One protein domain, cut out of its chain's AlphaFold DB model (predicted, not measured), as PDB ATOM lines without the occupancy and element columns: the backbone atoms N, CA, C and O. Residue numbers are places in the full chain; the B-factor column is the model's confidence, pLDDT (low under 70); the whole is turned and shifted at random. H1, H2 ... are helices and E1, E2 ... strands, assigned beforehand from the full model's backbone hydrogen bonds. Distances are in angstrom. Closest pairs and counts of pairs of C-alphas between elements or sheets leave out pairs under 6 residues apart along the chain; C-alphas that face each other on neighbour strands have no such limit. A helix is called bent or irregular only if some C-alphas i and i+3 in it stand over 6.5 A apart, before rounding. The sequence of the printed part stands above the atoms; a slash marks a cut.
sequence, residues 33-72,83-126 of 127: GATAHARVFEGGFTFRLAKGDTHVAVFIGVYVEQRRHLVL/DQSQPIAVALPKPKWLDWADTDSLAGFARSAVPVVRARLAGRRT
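What this domain is: This is residues 33 to 72 and 83 to 126 of the 127 residues of an uncharacterized protein of Actinokineospora spheciospongiae (UniProt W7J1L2). Picture a strongly twisted sheet of four strands with one bent helix over it: the first arm, H1a, packs slantwise over E1 and E2, and after the bend the second arm, H1b, crosses over E3 near the other edge strand, E4. The sheet's order is E1 - E2 - E3 - E4, all antiparallel. There are 84 printed residues, with four named strands followed by one named helix along the chain, and the class is mixed, helices and strands. The whole is compact, with a radius of gyration of the C-alphas of 12.8 A and spans of 39 by 33 by 22 A.

Where its parts are: Find C-alpha 37 at (176.184, 222.412, 223.826); from there E1, residues 37 to 42, runs 16.6 A. Next come E2, residues 45 to 50, and E3, residues 55 to 60, each 16.3 A long. Past the cut, E4 holds residues 90 to 93 and runs 10.1 A. H1, residues 103 to 125, was assigned as one helix by its hydrogen bonds but is bent: C-alphas 112 and 115 are 7.2 A apart. Its arm H1a, residues 103 to 112, is 14.3 A long and begins at C-alpha 103 (173.042, 217.038, 216.502); H1b, residues 115 to 125, is 15.9 A long and ends at C-alpha 125 (198.588, 203.008, 227.220).

How they stand to each other: Start at the hairpins E1 and E2, and E2 and E3, which form a meander, each strand the antiparallel neighbour of the one before. Look for N 40 and O 47 at 3.0 A between E1 and E2, and N 48 and O 57 at 2.8 A between E2 and E3. E4 is antiparallel to E3, with N 56 and O 92 at 2.8 A. The edge strands E1 and E4 are apart. The sheet and the two arms form two layers, helices on one face of a sheet. H1a has a height over the sheet of 8.6 A and lies over E2 and, only just, over E1, on which 3 of its C-alphas fall. It runs slantwise to the strands, at 44 degrees to E2 on the local plane. Its closest C-alphas to E1 are those of Ala 107 and Val 40, 5.9 A apart. H1b, at a steep tilt of 58 degrees to H1a, is on the sheet at a height of 10.2 A, over E3, and runs across the strands. Its closest C-alphas to E4 are those of Val 117 and Val 90, 7.0 A apart. In H1a and H1b every O i to N i+4 pair is within hydrogen-bond range.

The domain as a whole: The two C-alphas farthest apart are those of Leu 72 and Thr 126, 40.7 A. Residues 73 to 82 are not printed, and C-alphas 72 and 83 are 19.8 A apart across this cut, which lies in the link from E3 to E4. Before it, residues 61 to 72 hold no named element. Of the links printed whole, none is long. The mean pLDDT of the printed part is 83.9; residues 64 to 72, 83 to 85 and 124 to 126 are under 70.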
ATOM      1  N   GLY A  33     178.166 223.890 232.074       71.75
ATOM      2  CA  GLY A  33     176.795 224.145 232.528       71.75
ATOM      3  C   GLY A  33     176.305 225.570 232.240       71.75
ATOM      4  O   GLY A  33     175.105 225.814 232.258       71.75
ATOM      5  N   ALA A  34     177.218 226.500 231.942       79.38
ATOM      6  CA  ALA A  34     176.901 227.866 231.533       79.38
ATOM      7  C   ALA A  34     176.886 228.058 230.001       79.38
ATOM      8  O   ALA A  34     176.599 229.156 229.525       79.38
ATOM      9  N   THR A  35     177.186 227.013 229.221       81.25
ATOM     10  CA  THR A  35     177.368 227.101 227.766       81.25
ATOM     11  C   THR A  35     176.455 226.114 227.047       81.25
ATOM     12  O   THR A  35     176.475 224.913 227.316       81.25
ATOM     13  N   ALA A  36     175.684 226.606 226.074       84.50
ATOM     14  CA  ALA A  36     174.890 225.749 225.197       84.50
ATOM     15  C   ALA A  36     175.789 224.746 224.456       84.50
ATOM     16  O   ALA A  36     176.857 225.112 223.958       84.50
ATOM     17  N   HIS A  37     175.381 223.482 224.405       88.06
ATOM     18  CA  HIS A  37     176.184 222.412 223.826       88.06
ATOM     19  C   HIS A  37     175.304 221.245 223.371       88.06
ATOM     20  O   HIS A  37     174.209 221.049 223.896       88.06
ATOM     21  N   ALA A  38     175.824 220.437 222.449       88.44
ATOM     22  CA  ALA A  38     175.241 219.152 222.070       88.44
ATOM     23  C   ALA A  38     176.136 217.988 222.495       88.44
ATOM     24  O   ALA A  38     177.350 218.140 222.699       88.44
ATOM     25  N   ARG A  39     175.508 216.818 222.641       89.06
ATOM     26  CA  ARG A  39     176.146 215.563 223.035       89.06
ATOM     27  C   ARG A  39     175.595 214.406 222.218       89.06
ATOM     28  O   ARG A  39     174.389 214.308 222.028       89.06
ATOM     29  N   VAL A  40     176.480 213.503 221.819       89.25
ATOM     30  CA  VAL A  40     176.117 212.216 221.215       89.25
ATOM     31  C   VAL A  40     176.965 211.112 221.829       89.25
ATOM     32  O   VAL A  40     178.139 211.322 222.148       89.25
ATOM     33  N   PHE A  41     176.368 209.941 222.020       87.25
ATOM     34  CA  PHE A  41     177.063 208.754 222.504       87.25
ATOM     35  C   PHE A  41     177.248 207.770 221.352       87.25
ATOM     36  O   PHE A  41     176.272 207.374 220.722       87.25
ATOM     37  N   GLU A  42     178.492 207.389 221.071       90.19
ATOM     38  CA  GLU A  42     178.831 206.545 219.924       90.19
ATOM     39  C   GLU A  42     180.077 205.701 220.224       90.19
ATOM     40  O   GLU A  42     181.067 206.184 220.780       90.19
ATOM     41  N   GLY A  43     180.022 204.409 219.896       87.19
ATOM     42  CA  GLY A  43     181.148 203.479 220.053       87.19
ATOM     43  C   GLY A  43     181.750 203.335 221.463       87.19
ATOM     44  O   GLY A  43     182.898 202.891 221.565       87.19
ATOM     45  N   GLY A  44     181.013 203.691 222.523       87.19
ATOM     46  CA  GLY A  44     181.492 203.682 223.912       87.19
ATOM     47  C   GLY A  44     182.053 205.020 224.406       87.19
ATOM     48  O   GLY A  44     182.631 205.070 225.491       87.19
ATOM     49  N   PHE A  45     181.901 206.095 223.632       90.12
ATOM     50  CA  PHE A  45     182.404 207.427 223.957       90.12
ATOM     51  C   PHE A  45     181.289 208.464 223.892       90.12
ATOM     52  O   PHE A  45     180.386 208.366 223.062       90.12
ATOM     53  N   THR A  46     181.391 209.501 224.720       91.25
ATOM     54  CA  THR A  46     180.548 210.693 224.581       91.25
ATOM     55  C   THR A  46     181.317 211.777 223.844       91.25
ATOM     56  O   THR A  46     182.396 212.174 224.279       91.25
ATOM     57  N   PHE A  47     180.746 212.287 222.759       91.75
ATOM     58  CA  PHE A  47     181.255 213.432 222.013       91.75
ATOM     59  C   PHE A  47     180.434 214.659 222.383       91.75
ATOM     60  O   PHE A  47     179.206 214.623 222.322       91.75
ATOM     61  N   ARG A  48     181.106 215.743 222.764       92.62
ATOM     62  CA  ARG A  48     180.473 216.999 223.165       92.62
ATOM     63  C   ARG A  48     181.059 218.161 222.387       92.62
ATOM     64  O   ARG A  48     182.278 218.351 222.371       92.62
ATOM     65  N   LEU A  49     180.182 218.990 221.840       92.94
ATOM     66  CA  LEU A  49     180.549 220.245 221.203       92.94
ATOM     67  C   LEU A  49     179.791 221.398 221.866       92.94
ATOM     68  O   LEU A  49     178.563 221.434 221.817       92.94
ATOM     69  N   ALA A  50     180.521 222.324 222.494       91.75
ATOM     70  CA  ALA A  50     179.934 223.530 223.069       91.75
ATOM     71  C   ALA A  50     179.970 224.701 222.080       91.75
ATOM     72  O   ALA A  50     180.832 224.782 221.201       91.75
ATOM     73  N   LYS A  51     179.025 225.631 222.230       90.12
ATOM     74  CA  LYS A  51     178.944 226.837 221.408       90.12
ATOM     75  C   LYS A  51     180.253 227.625 221.493       90.12
ATOM     76  O   LYS A  51     180.682 228.030 222.569       90.12
ATOM     77  N   GLY A  52     180.860 227.877 220.334       89.81
ATOM     78  CA  GLY A  52     182.116 228.625 220.219       89.81
ATOM     79  C   GLY A  52     183.393 227.791 220.390       89.81
ATOM     80  O   GLY A  52     184.485 228.337 220.204       89.81
ATOM     81  N   ASP A  53     183.282 226.491 220.680       92.50
ATOM     82  CA  ASP A  53     184.434 225.593 220.688       92.50
ATOM     83  C   ASP A  53     184.972 225.382 219.263       92.50
ATOM     84  O   ASP A  53     184.237 225.324 218.275       92.50
ATOM     85  N   THR A  54     186.292 225.237 219.154       94.31
ATOM     86  CA  THR A  54     186.982 224.826 217.922       94.31
ATOM     87  C   THR A  54     187.326 223.341 217.924       94.31
ATOM     88  O   THR A  54     187.915 222.851 216.963       94.31
ATOM     89  N   HIS A  55     186.982 222.625 218.995       95.62
ATOM     90  CA  HIS A  55     187.267 221.209 219.184       95.62
ATOM     91  C   HIS A  55     186.052 220.486 219.771       95.62
ATOM     92  O   HIS A  55     185.280 221.058 220.533       95.62
ATOM     93  N   VAL A  56     185.916 219.208 219.435       93.69
ATOM     94  CA  VAL A  56     184.960 218.288 220.048       93.69
ATOM     95  C   VAL A  56     185.658 217.595 221.216       93.69
ATOM     96  O   VAL A  56     186.713 216.977 221.042       93.69
ATOM     97  N   ALA A  57     185.081 217.716 222.411       93.88
ATOM     98  CA  ALA A  57     185.529 216.984 223.591       93.88
ATOM     99  C   ALA A  57     185.015 215.546 223.529       93.88
ATOM    100  O   ALA A  57     183.842 215.319 223.239       93.88
ATOM    101  N   VAL A  58     185.879 214.586 223.843       93.00
ATOM    102  CA  VAL A  58     185.544 213.163 223.885       93.00
ATOM    103  C   VAL A  58     185.780 212.631 225.291       93.00
ATOM    104  O   VAL A  58     186.866 212.805 225.847       93.00
ATOM    105  N   PHE A  59     184.779 211.954 225.838       90.75
ATOM    106  CA  PHE A  59     184.795 211.309 227.150       90.75
ATOM    107  C   PHE A  59     184.657 209.795 226.984       90.75
ATOM    108  O   PHE A  59     184.039 209.326 226.026       90.75
ATOM    109  N   ILE A  60     185.238 209.028 227.906       88.25
ATOM    110  CA  ILE A  60     185.096 207.567 227.926       88.25
ATOM    111  C   ILE A  60     183.780 207.221 228.617       88.25
ATOM    112  O   ILE A  60     183.521 207.690 229.720       88.25
ATOM    113  N   GLY A  61     182.975 206.371 227.984       83.56
ATOM    114  CA  GLY A  61     181.674 205.991 228.506       83.56
ATOM    115  C   GLY A  61     180.651 207.115 228.394       83.56
ATOM    116  O   GLY A  61     180.781 208.044 227.585       83.56
ATOM    117  N   VAL A  62     179.581 206.982 229.174       76.50
ATOM    118  CA  VAL A  62     178.509 207.969 229.179       76.50
ATOM    119  C   VAL A  62     178.881 209.103 230.124       76.50
ATOM    120  O   VAL A  62     179.148 208.894 231.308       76.50
ATOM    121  N   TYR A  63     178.897 210.311 229.581       74.44
ATOM    122  CA  TYR A  63     179.223 211.517 230.318       74.44
ATOM    123  C   TYR A  63     177.949 212.263 230.722       74.44
ATOM    124  O   TYR A  63     177.158 212.713 229.884       74.44
ATOM    125  N   VAL A  64     177.769 212.390 232.035       67.81
ATOM    126  CA  VAL A  64     176.659 213.101 232.669       67.81
ATOM    127  C   VAL A  64     177.195 214.403 233.241       67.81
ATOM    128  O   VAL A  64     178.183 214.408 233.969       67.81
ATOM    129  N   GLU A  65     176.543 215.513 232.908       64.12
ATOM    130  CA  GLU A  65     176.878 216.813 233.483       64.12
ATOM    131  C   GLU A  65     176.054 217.044 234.731       64.12
ATOM    132  O   GLU A  65     174.833 216.874 234.721       64.12
ATOM    133  N   GLN A  66     176.733 217.454 235.798       58.81
ATOM    134  CA  GLN A  66     176.089 217.858 237.031       58.81
ATOM    135  C   GLN A  66     175.110 219.001 236.735       58.81
ATOM    136  O   GLN A  66     175.516 220.088 236.328       58.81
ATOM    137  N   ARG A  67     173.829 218.743 237.030       57.41
ATOM    138  CA  ARG A  67     172.695 219.684 237.093       57.41
ATOM    139  C   ARG A  67     171.925 219.922 235.790       57.41
ATOM    140  O   ARG A  67     171.974 220.996 235.201       57.41
ATOM    141  N   ARG A  68     171.073 218.951 235.454       46.66
ATOM    142  CA  ARG A  68     169.592 219.048 235.414       46.66
ATOM    143  C   ARG A  68     169.081 217.817 234.667       46.66
ATOM    144  O   ARG A  68     169.319 217.675 233.474       46.66
ATOM    145  N   HIS A  69     168.397 216.925 235.379       48.06
ATOM    146  CA  HIS A  69     167.787 215.748 234.770       48.06
ATOM    147  C   HIS A  69     166.312 216.014 234.478       48.06
ATOM    148  O   HIS A  69     165.556 216.361 235.379       48.06
ATOM    149  N   LEU A  70     165.911 215.765 233.233       40.56
ATOM    150  CA  LEU A  70     164.623 215.151 232.941       40.56
ATOM    151  C   LEU A  70     164.937 213.799 232.296       40.56
ATOM    152  O   LEU A  70     165.450 213.738 231.179       40.56
ATOM    153  N   VAL A  71     164.704 212.716 233.035       49.00
ATOM    154  CA  VAL A  71     164.834 211.352 232.514       49.00
ATOM    155  C   VAL A  71     163.560 211.051 231.731       49.00
ATOM    156  O   VAL A  71     162.503 210.860 232.317       49.00
ATOM    157  N   LEU A  72     163.647 211.070 230.400       46.62
ATOM    158  CA  LEU A  72     162.494 210.853 229.515       46.62
ATOM    159  C   LEU A  72     162.269 209.378 229.151       46.62
ATOM    160  O   LEU A  72     161.204 209.038 228.642       46.62
ATOM    161  N   ASP A  83     179.532 210.873 239.674       53.56
ATOM    162  CA  ASP A  83     179.120 212.227 240.093       53.56
ATOM    163  C   ASP A  83     180.301 213.218 240.153       53.56
ATOM    164  O   ASP A  83     180.343 214.148 240.948       53.56
ATOM    165  N   GLN A  84     181.327 213.007 239.334       58.16
ATOM    166  CA  GLN A  84     182.438 213.939 239.200       58.16
ATOM    167  C   GLN A  84     182.563 214.366 237.748       58.16
ATOM    168  O   GLN A  84     182.333 213.583 236.826       58.16
ATOM    169  N   SER A  85     182.958 215.625 237.555       65.75
ATOM    170  CA  SER A  85     183.318 216.189 236.257       65.75
ATOM    171  C   SER A  85     184.335 215.271 235.566       65.75
ATOM    172  O   SER A  85     185.526 215.324 235.877       65.75
ATOM    173  N   GLN A  86     183.877 214.439 234.626       73.12
ATOM    174  CA  GLN A  86     184.765 213.504 233.938       73.12
ATOM    175  C   GLN A  86     185.831 214.278 233.142       73.12
ATOM    176  O   GLN A  86     185.525 215.297 232.502       73.12
ATOM    177  N   PRO A  87     187.095 213.821 233.160       81.69
ATOM    178  CA  PRO A  87     188.146 214.444 232.376       81.69
ATOM    179  C   PRO A  87     187.910 214.216 230.880       81.69
ATOM    180  O   PRO A  87     187.454 213.155 230.453       81.69
ATOM    181  N   ILE A  88     188.269 215.210 230.067       89.38
ATOM    182  CA  ILE A  88     188.260 215.073 228.609       89.38
ATOM    183  C   ILE A  88     189.357 214.077 228.226       89.38
ATOM    184  O   ILE A  88     190.545 214.347 228.398       89.38
ATOM    185  N   ALA A  89     188.962 212.927 227.688       89.94
ATOM    186  CA  ALA A  89     189.887 211.880 227.282       89.94
ATOM    187  C   ALA A  89     190.632 212.273 226.001       89.94
ATOM    188  O   ALA A  89     191.854 212.142 225.920       89.94
ATOM    189  N   VAL A  90     189.921 212.797 224.999       92.69
ATOM    190  CA  VAL A  90     190.503 213.242 223.723       92.69
ATOM    191  C   VAL A  90     189.839 214.545 223.277       92.69
ATOM    192  O   VAL A  90     188.639 214.722 223.443       92.69
ATOM    193  N   ALA A  91     190.618 215.448 222.682       94.56
ATOM    194  CA  ALA A  91     190.102 216.591 221.938       94.56
ATOM    195  C   ALA A  91     190.326 216.355 220.439       94.56
ATOM    196  O   ALA A  91     191.448 216.060 220.005       94.56
ATOM    197  N   LEU A  92     189.260 216.452 219.650       94.75
ATOM    198  CA  LEU A  92     189.312 216.351 218.193       94.75
ATOM    199  C   LEU A  92     189.060 217.727 217.575       94.75
ATOM    200  O   LEU A  92     188.202 218.448 218.076       94.75
ATOM    201  N   PRO A  93     189.772 218.123 216.509       95.31
ATOM    202  CA  PRO A  93     189.491 219.383 215.832       95.31
ATOM    203  C   PRO A  93     188.069 219.371 215.258       95.31
ATOM    204  O   PRO A  93     187.654 218.389 214.643       95.31
ATOM    205  N   LYS A  94     187.325 220.463 215.458       93.19
ATOM    206  CA  LYS A  94     185.971 220.634 214.923       93.19
ATOM    207  C   LYS A  94     186.054 220.970 213.429       93.19
ATOM    208  O   LYS A  94     186.653 221.994 213.084       93.19
ATOM    209  N   PRO A  95     185.438 220.180 212.536       93.00
ATOM    210  CA  PRO A  95     185.301 220.563 211.136       93.00
ATOM    211  C   PRO A  95     184.528 221.879 210.987       93.00
ATOM    212  O   PRO A  95     183.639 222.185 211.781       93.00
ATOM    213  N   LYS A  96     184.832 222.669 209.950       91.75
ATOM    214  CA  LYS A  96     184.181 223.978 209.741       91.75
ATOM    215  C   LYS A  96     182.662 223.877 209.558       91.75
ATOM    216  O   LYS A  96     181.961 224.783 209.986       91.75
ATOM    217  N   TRP A  97     182.189 222.788 208.952       92.38
ATOM    218  CA  TRP A  97     180.771 222.517 208.699       92.38
ATOM    219  C   TRP A  97     179.995 222.068 209.942       92.38
ATOM    220  O   TRP A  97     178.773 222.104 209.931       92.38
ATOM    221  N   LEU A  98     180.679 221.644 211.009       92.12
ATOM    222  CA  LEU A  98     180.024 221.096 212.191       92.12
ATOM    223  C   LEU A  98     179.605 222.223 213.138       92.12
ATOM    224  O   LEU A  98     180.473 222.909 213.692       92.12
ATOM    225  N   ASP A  99     178.303 222.397 213.350       92.00
ATOM    226  CA  ASP A  99     177.755 223.322 214.345       92.00
ATOM    227  C   ASP A  99     177.326 222.594 215.628       92.00
ATOM    228  O   ASP A  99     177.047 221.399 215.624       92.00
ATOM    229  N   TRP A 100     177.309 223.313 216.752       87.62
ATOM    230  CA  TRP A 100     176.906 222.751 218.043       87.62
ATOM    231  C   TRP A 100     175.400 222.477 218.115       87.62
ATOM    232  O   TRP A 100     174.999 221.633 218.906       87.62
ATOM    233  N   ALA A 101     174.574 223.190 217.343       88.00
ATOM    234  CA  ALA A 101     173.127 222.998 217.326       88.00
ATOM    235  C   ALA A 101     172.694 221.844 216.404       88.00
ATOM    236  O   ALA A 101     171.586 221.328 216.546       88.00
ATOM    237  N   ASP A 102     173.565 221.411 215.489       90.44
ATOM    238  CA  ASP A 102     173.296 220.319 214.555       90.44
ATOM    239  C   ASP A 102     173.739 218.972 215.148       90.44
ATOM    240  O   ASP A 102     174.894 218.540 215.044       90.44
ATOM    241  N   THR A 103     172.793 218.312 215.815       88.38
ATOM    242  CA  THR A 103     173.042 217.038 216.502       88.38
ATOM    243  C   THR A 103     173.245 215.880 215.519       88.38
ATOM    244  O   THR A 103     174.021 214.970 215.817       88.38
ATOM    245  N   ASP A 104     172.629 215.925 214.336       91.31
ATOM    246  CA  ASP A 104     172.752 214.869 213.324       91.31
ATOM    247  C   ASP A 104     174.139 214.892 212.677       91.31
ATOM    248  O   ASP A 104     174.816 213.860 212.591       91.31
ATOM    249  N   SER A 105     174.633 216.083 212.327       92.00
ATOM    250  CA  SER A 105     176.016 216.272 211.875       92.00
ATOM    251  C   SER A 105     177.029 215.855 212.943       92.00
ATOM    252  O   SER A 105     178.057 215.244 212.628       92.00
ATOM    253  N   LEU A 106     176.743 216.131 214.222       92.00
ATOM    254  CA  LEU A 106     177.585 215.690 215.333       92.00
ATOM    255  C   LEU A 106     177.586 214.161 215.477       92.00
ATOM    256  O   LEU A 106     178.648 213.584 215.718       92.00
ATOM    257  N   ALA A 107     176.444 213.497 215.286       91.75
ATOM    258  CA  ALA A 107     176.344 212.039 215.295       91.75
ATOM    259  C   ALA A 107     177.139 211.407 214.140       91.75
ATOM    260  O   ALA A 107     177.909 210.468 214.358       91.75
ATOM    261  N   GLY A 108     177.025 211.963 212.928       94.62
ATOM    262  CA  GLY A 108     177.812 211.534 211.768       94.62
ATOM    263  C   GLY A 108     179.318 211.672 212.003       94.62
ATOM    264  O   GLY A 108     180.081 210.719 211.803       94.62
ATOM    265  N   PHE A 109     179.748 212.830 212.518       96.06
ATOM    266  CA  PHE A 109     181.136 213.059 212.914       96.06
ATOM    267  C   PHE A 109     181.597 212.044 213.965       96.06
ATOM    268  O   PHE A 109     182.620 211.384 213.771       96.06
ATOM    269  N   ALA A 110     180.837 211.874 215.050       93.38
ATOM    270  CA  ALA A 110     181.169 210.960 216.139       93.38
ATOM    271  C   ALA A 110     181.375 209.529 215.635       93.38
ATOM    272  O   ALA A 110     182.397 208.915 215.943       93.38
ATOM    273  N   ARG A 111     180.471 209.035 214.780       95.12
ATOM    274  CA  ARG A 111     180.558 207.692 214.195       95.12
ATOM    275  C   ARG A 111     181.831 207.492 213.385       95.12
ATOM    276  O   ARG A 111     182.525 206.497 213.584       95.12
ATOM    277  N   SER A 112     182.187 208.457 212.537       96.44
ATOM    278  CA  SER A 112     183.448 208.408 211.780       96.44
ATOM    279  C   SER A 112     184.698 208.526 212.664       96.44
ATOM    280  O   SER A 112     185.760 208.017 212.311       96.44
ATOM    281  N   ALA A 113     184.586 209.174 213.826       96.00
ATOM    282  CA  ALA A 113     185.712 209.476 214.700       96.00
ATOM    283  C   ALA A 113     186.049 208.348 215.691       96.00
ATOM    284  O   ALA A 113     187.151 208.347 216.247       96.00
ATOM    285  N   VAL A 114     185.153 207.375 215.907       94.75
ATOM    286  CA  VAL A 114     185.370 206.255 216.846       94.75
ATOM    287  C   VAL A 114     186.710 205.532 216.623       94.75
ATOM    288  O   VAL A 114     187.445 205.364 217.604       94.75
ATOM    289  N   PRO A 115     187.102 205.130 215.394       95.94
ATOM    290  CA  PRO A 115     188.383 204.451 215.176       95.94
ATOM    291  C   PRO A 115     189.586 205.319 215.570       95.94
ATOM    292  O   PRO A 115     190.527 204.832 216.197       95.94
ATOM    293  N   VAL A 116     189.527 206.624 215.281       94.94
ATOM    294  CA  VAL A 116     190.585 207.592 215.619       94.94
ATOM    295  C   VAL A 116     190.726 207.743 217.133       94.94
ATOM    296  O   VAL A 116     191.841 207.762 217.656       94.94
ATOM    297  N   VAL A 117     189.605 207.828 217.854       94.56
ATOM    298  CA  VAL A 117     189.599 207.905 219.322       94.56
ATOM    299  C   VAL A 117     190.213 206.645 219.924       94.56
ATOM    300  O   VAL A 117     191.094 206.750 220.779       94.56
ATOM    301  N   ARG A 118     189.815 205.458 219.446       93.44
ATOM    302  CA  ARG A 118     190.371 204.178 219.910       93.44
ATOM    303  C   ARG A 118     191.881 204.108 219.704       93.44
ATOM    304  O   ARG A 118     192.597 203.798 220.653       93.44
ATOM    305  N   ALA A 119     192.366 204.467 218.516       92.81
ATOM    306  CA  ALA A 119     193.796 204.478 218.213       92.81
ATOM    307  C   ALA A 119     194.579 205.429 219.139       92.81
ATOM    308  O   ALA A 119     195.611 205.052 219.694       92.81
ATOM    309  N   ARG A 120     194.060 206.643 219.376       91.69
ATOM    310  CA  ARG A 120     194.691 207.621 220.280       91.69
ATOM    311  C   ARG A 120     194.756 207.136 221.727       91.69
ATOM    312  O   ARG A 120     195.749 207.394 222.401       91.69
ATOM    313  N   LEU A 121     193.713 206.467 222.213       89.62
ATOM    314  CA  LEU A 121     193.688 205.930 223.576       89.62
ATOM    315  C   LEU A 121     194.583 204.695 223.726       89.62
ATOM    316  O   LEU A 121     195.254 204.565 224.747       89.62
ATOM    317  N   ALA A 122     194.647 203.829 222.710       87.62
ATOM    318  CA  ALA A 122     195.559 202.688 222.694       87.62
ATOM    319  C   ALA A 122     197.028 203.141 222.742       87.62
ATOM    320  O   ALA A 122     197.781 202.669 223.587       87.62
ATOM    321  N   GLY A 123     197.409 204.134 221.929       79.62
ATOM    322  CA  GLY A 123     198.773 204.678 221.918       79.62
ATOM    323  C   GLY A 123     199.186 205.427 223.194       79.62
ATOM    324  O   GLY A 123     200.375 205.638 223.422       79.62
ATOM    325  N   ARG A 124     198.229 205.826 224.046       69.19
ATOM    326  CA  ARG A 124     198.516 206.399 225.375       69.19
ATOM    327  C   ARG A 124     198.789 205.350 226.447       69.19
ATOM    328  O   ARG A 124     199.374 205.704 227.457       69.19
ATOM    329  N   ARG A 125     198.352 204.101 226.259       60.38
ATOM    330  CA  ARG A 125     198.588 203.008 227.220       60.38
ATOM    331  C   ARG A 125     199.986 202.397 227.109       60.38
ATOM    332  O   ARG A 125     200.392 201.672 228.004       60.38
ATOM    333  N   THR A 126     200.693 202.665 226.016       57.88
ATOM    334  CA  THR A 126     202.046 202.164 225.728       57.88
ATOM    335  C   THR A 126     203.165 203.132 226.136       57.88
ATOM    336  O   THR A 126     204.303 202.944 225.718       57.88
TER     337      THR A 126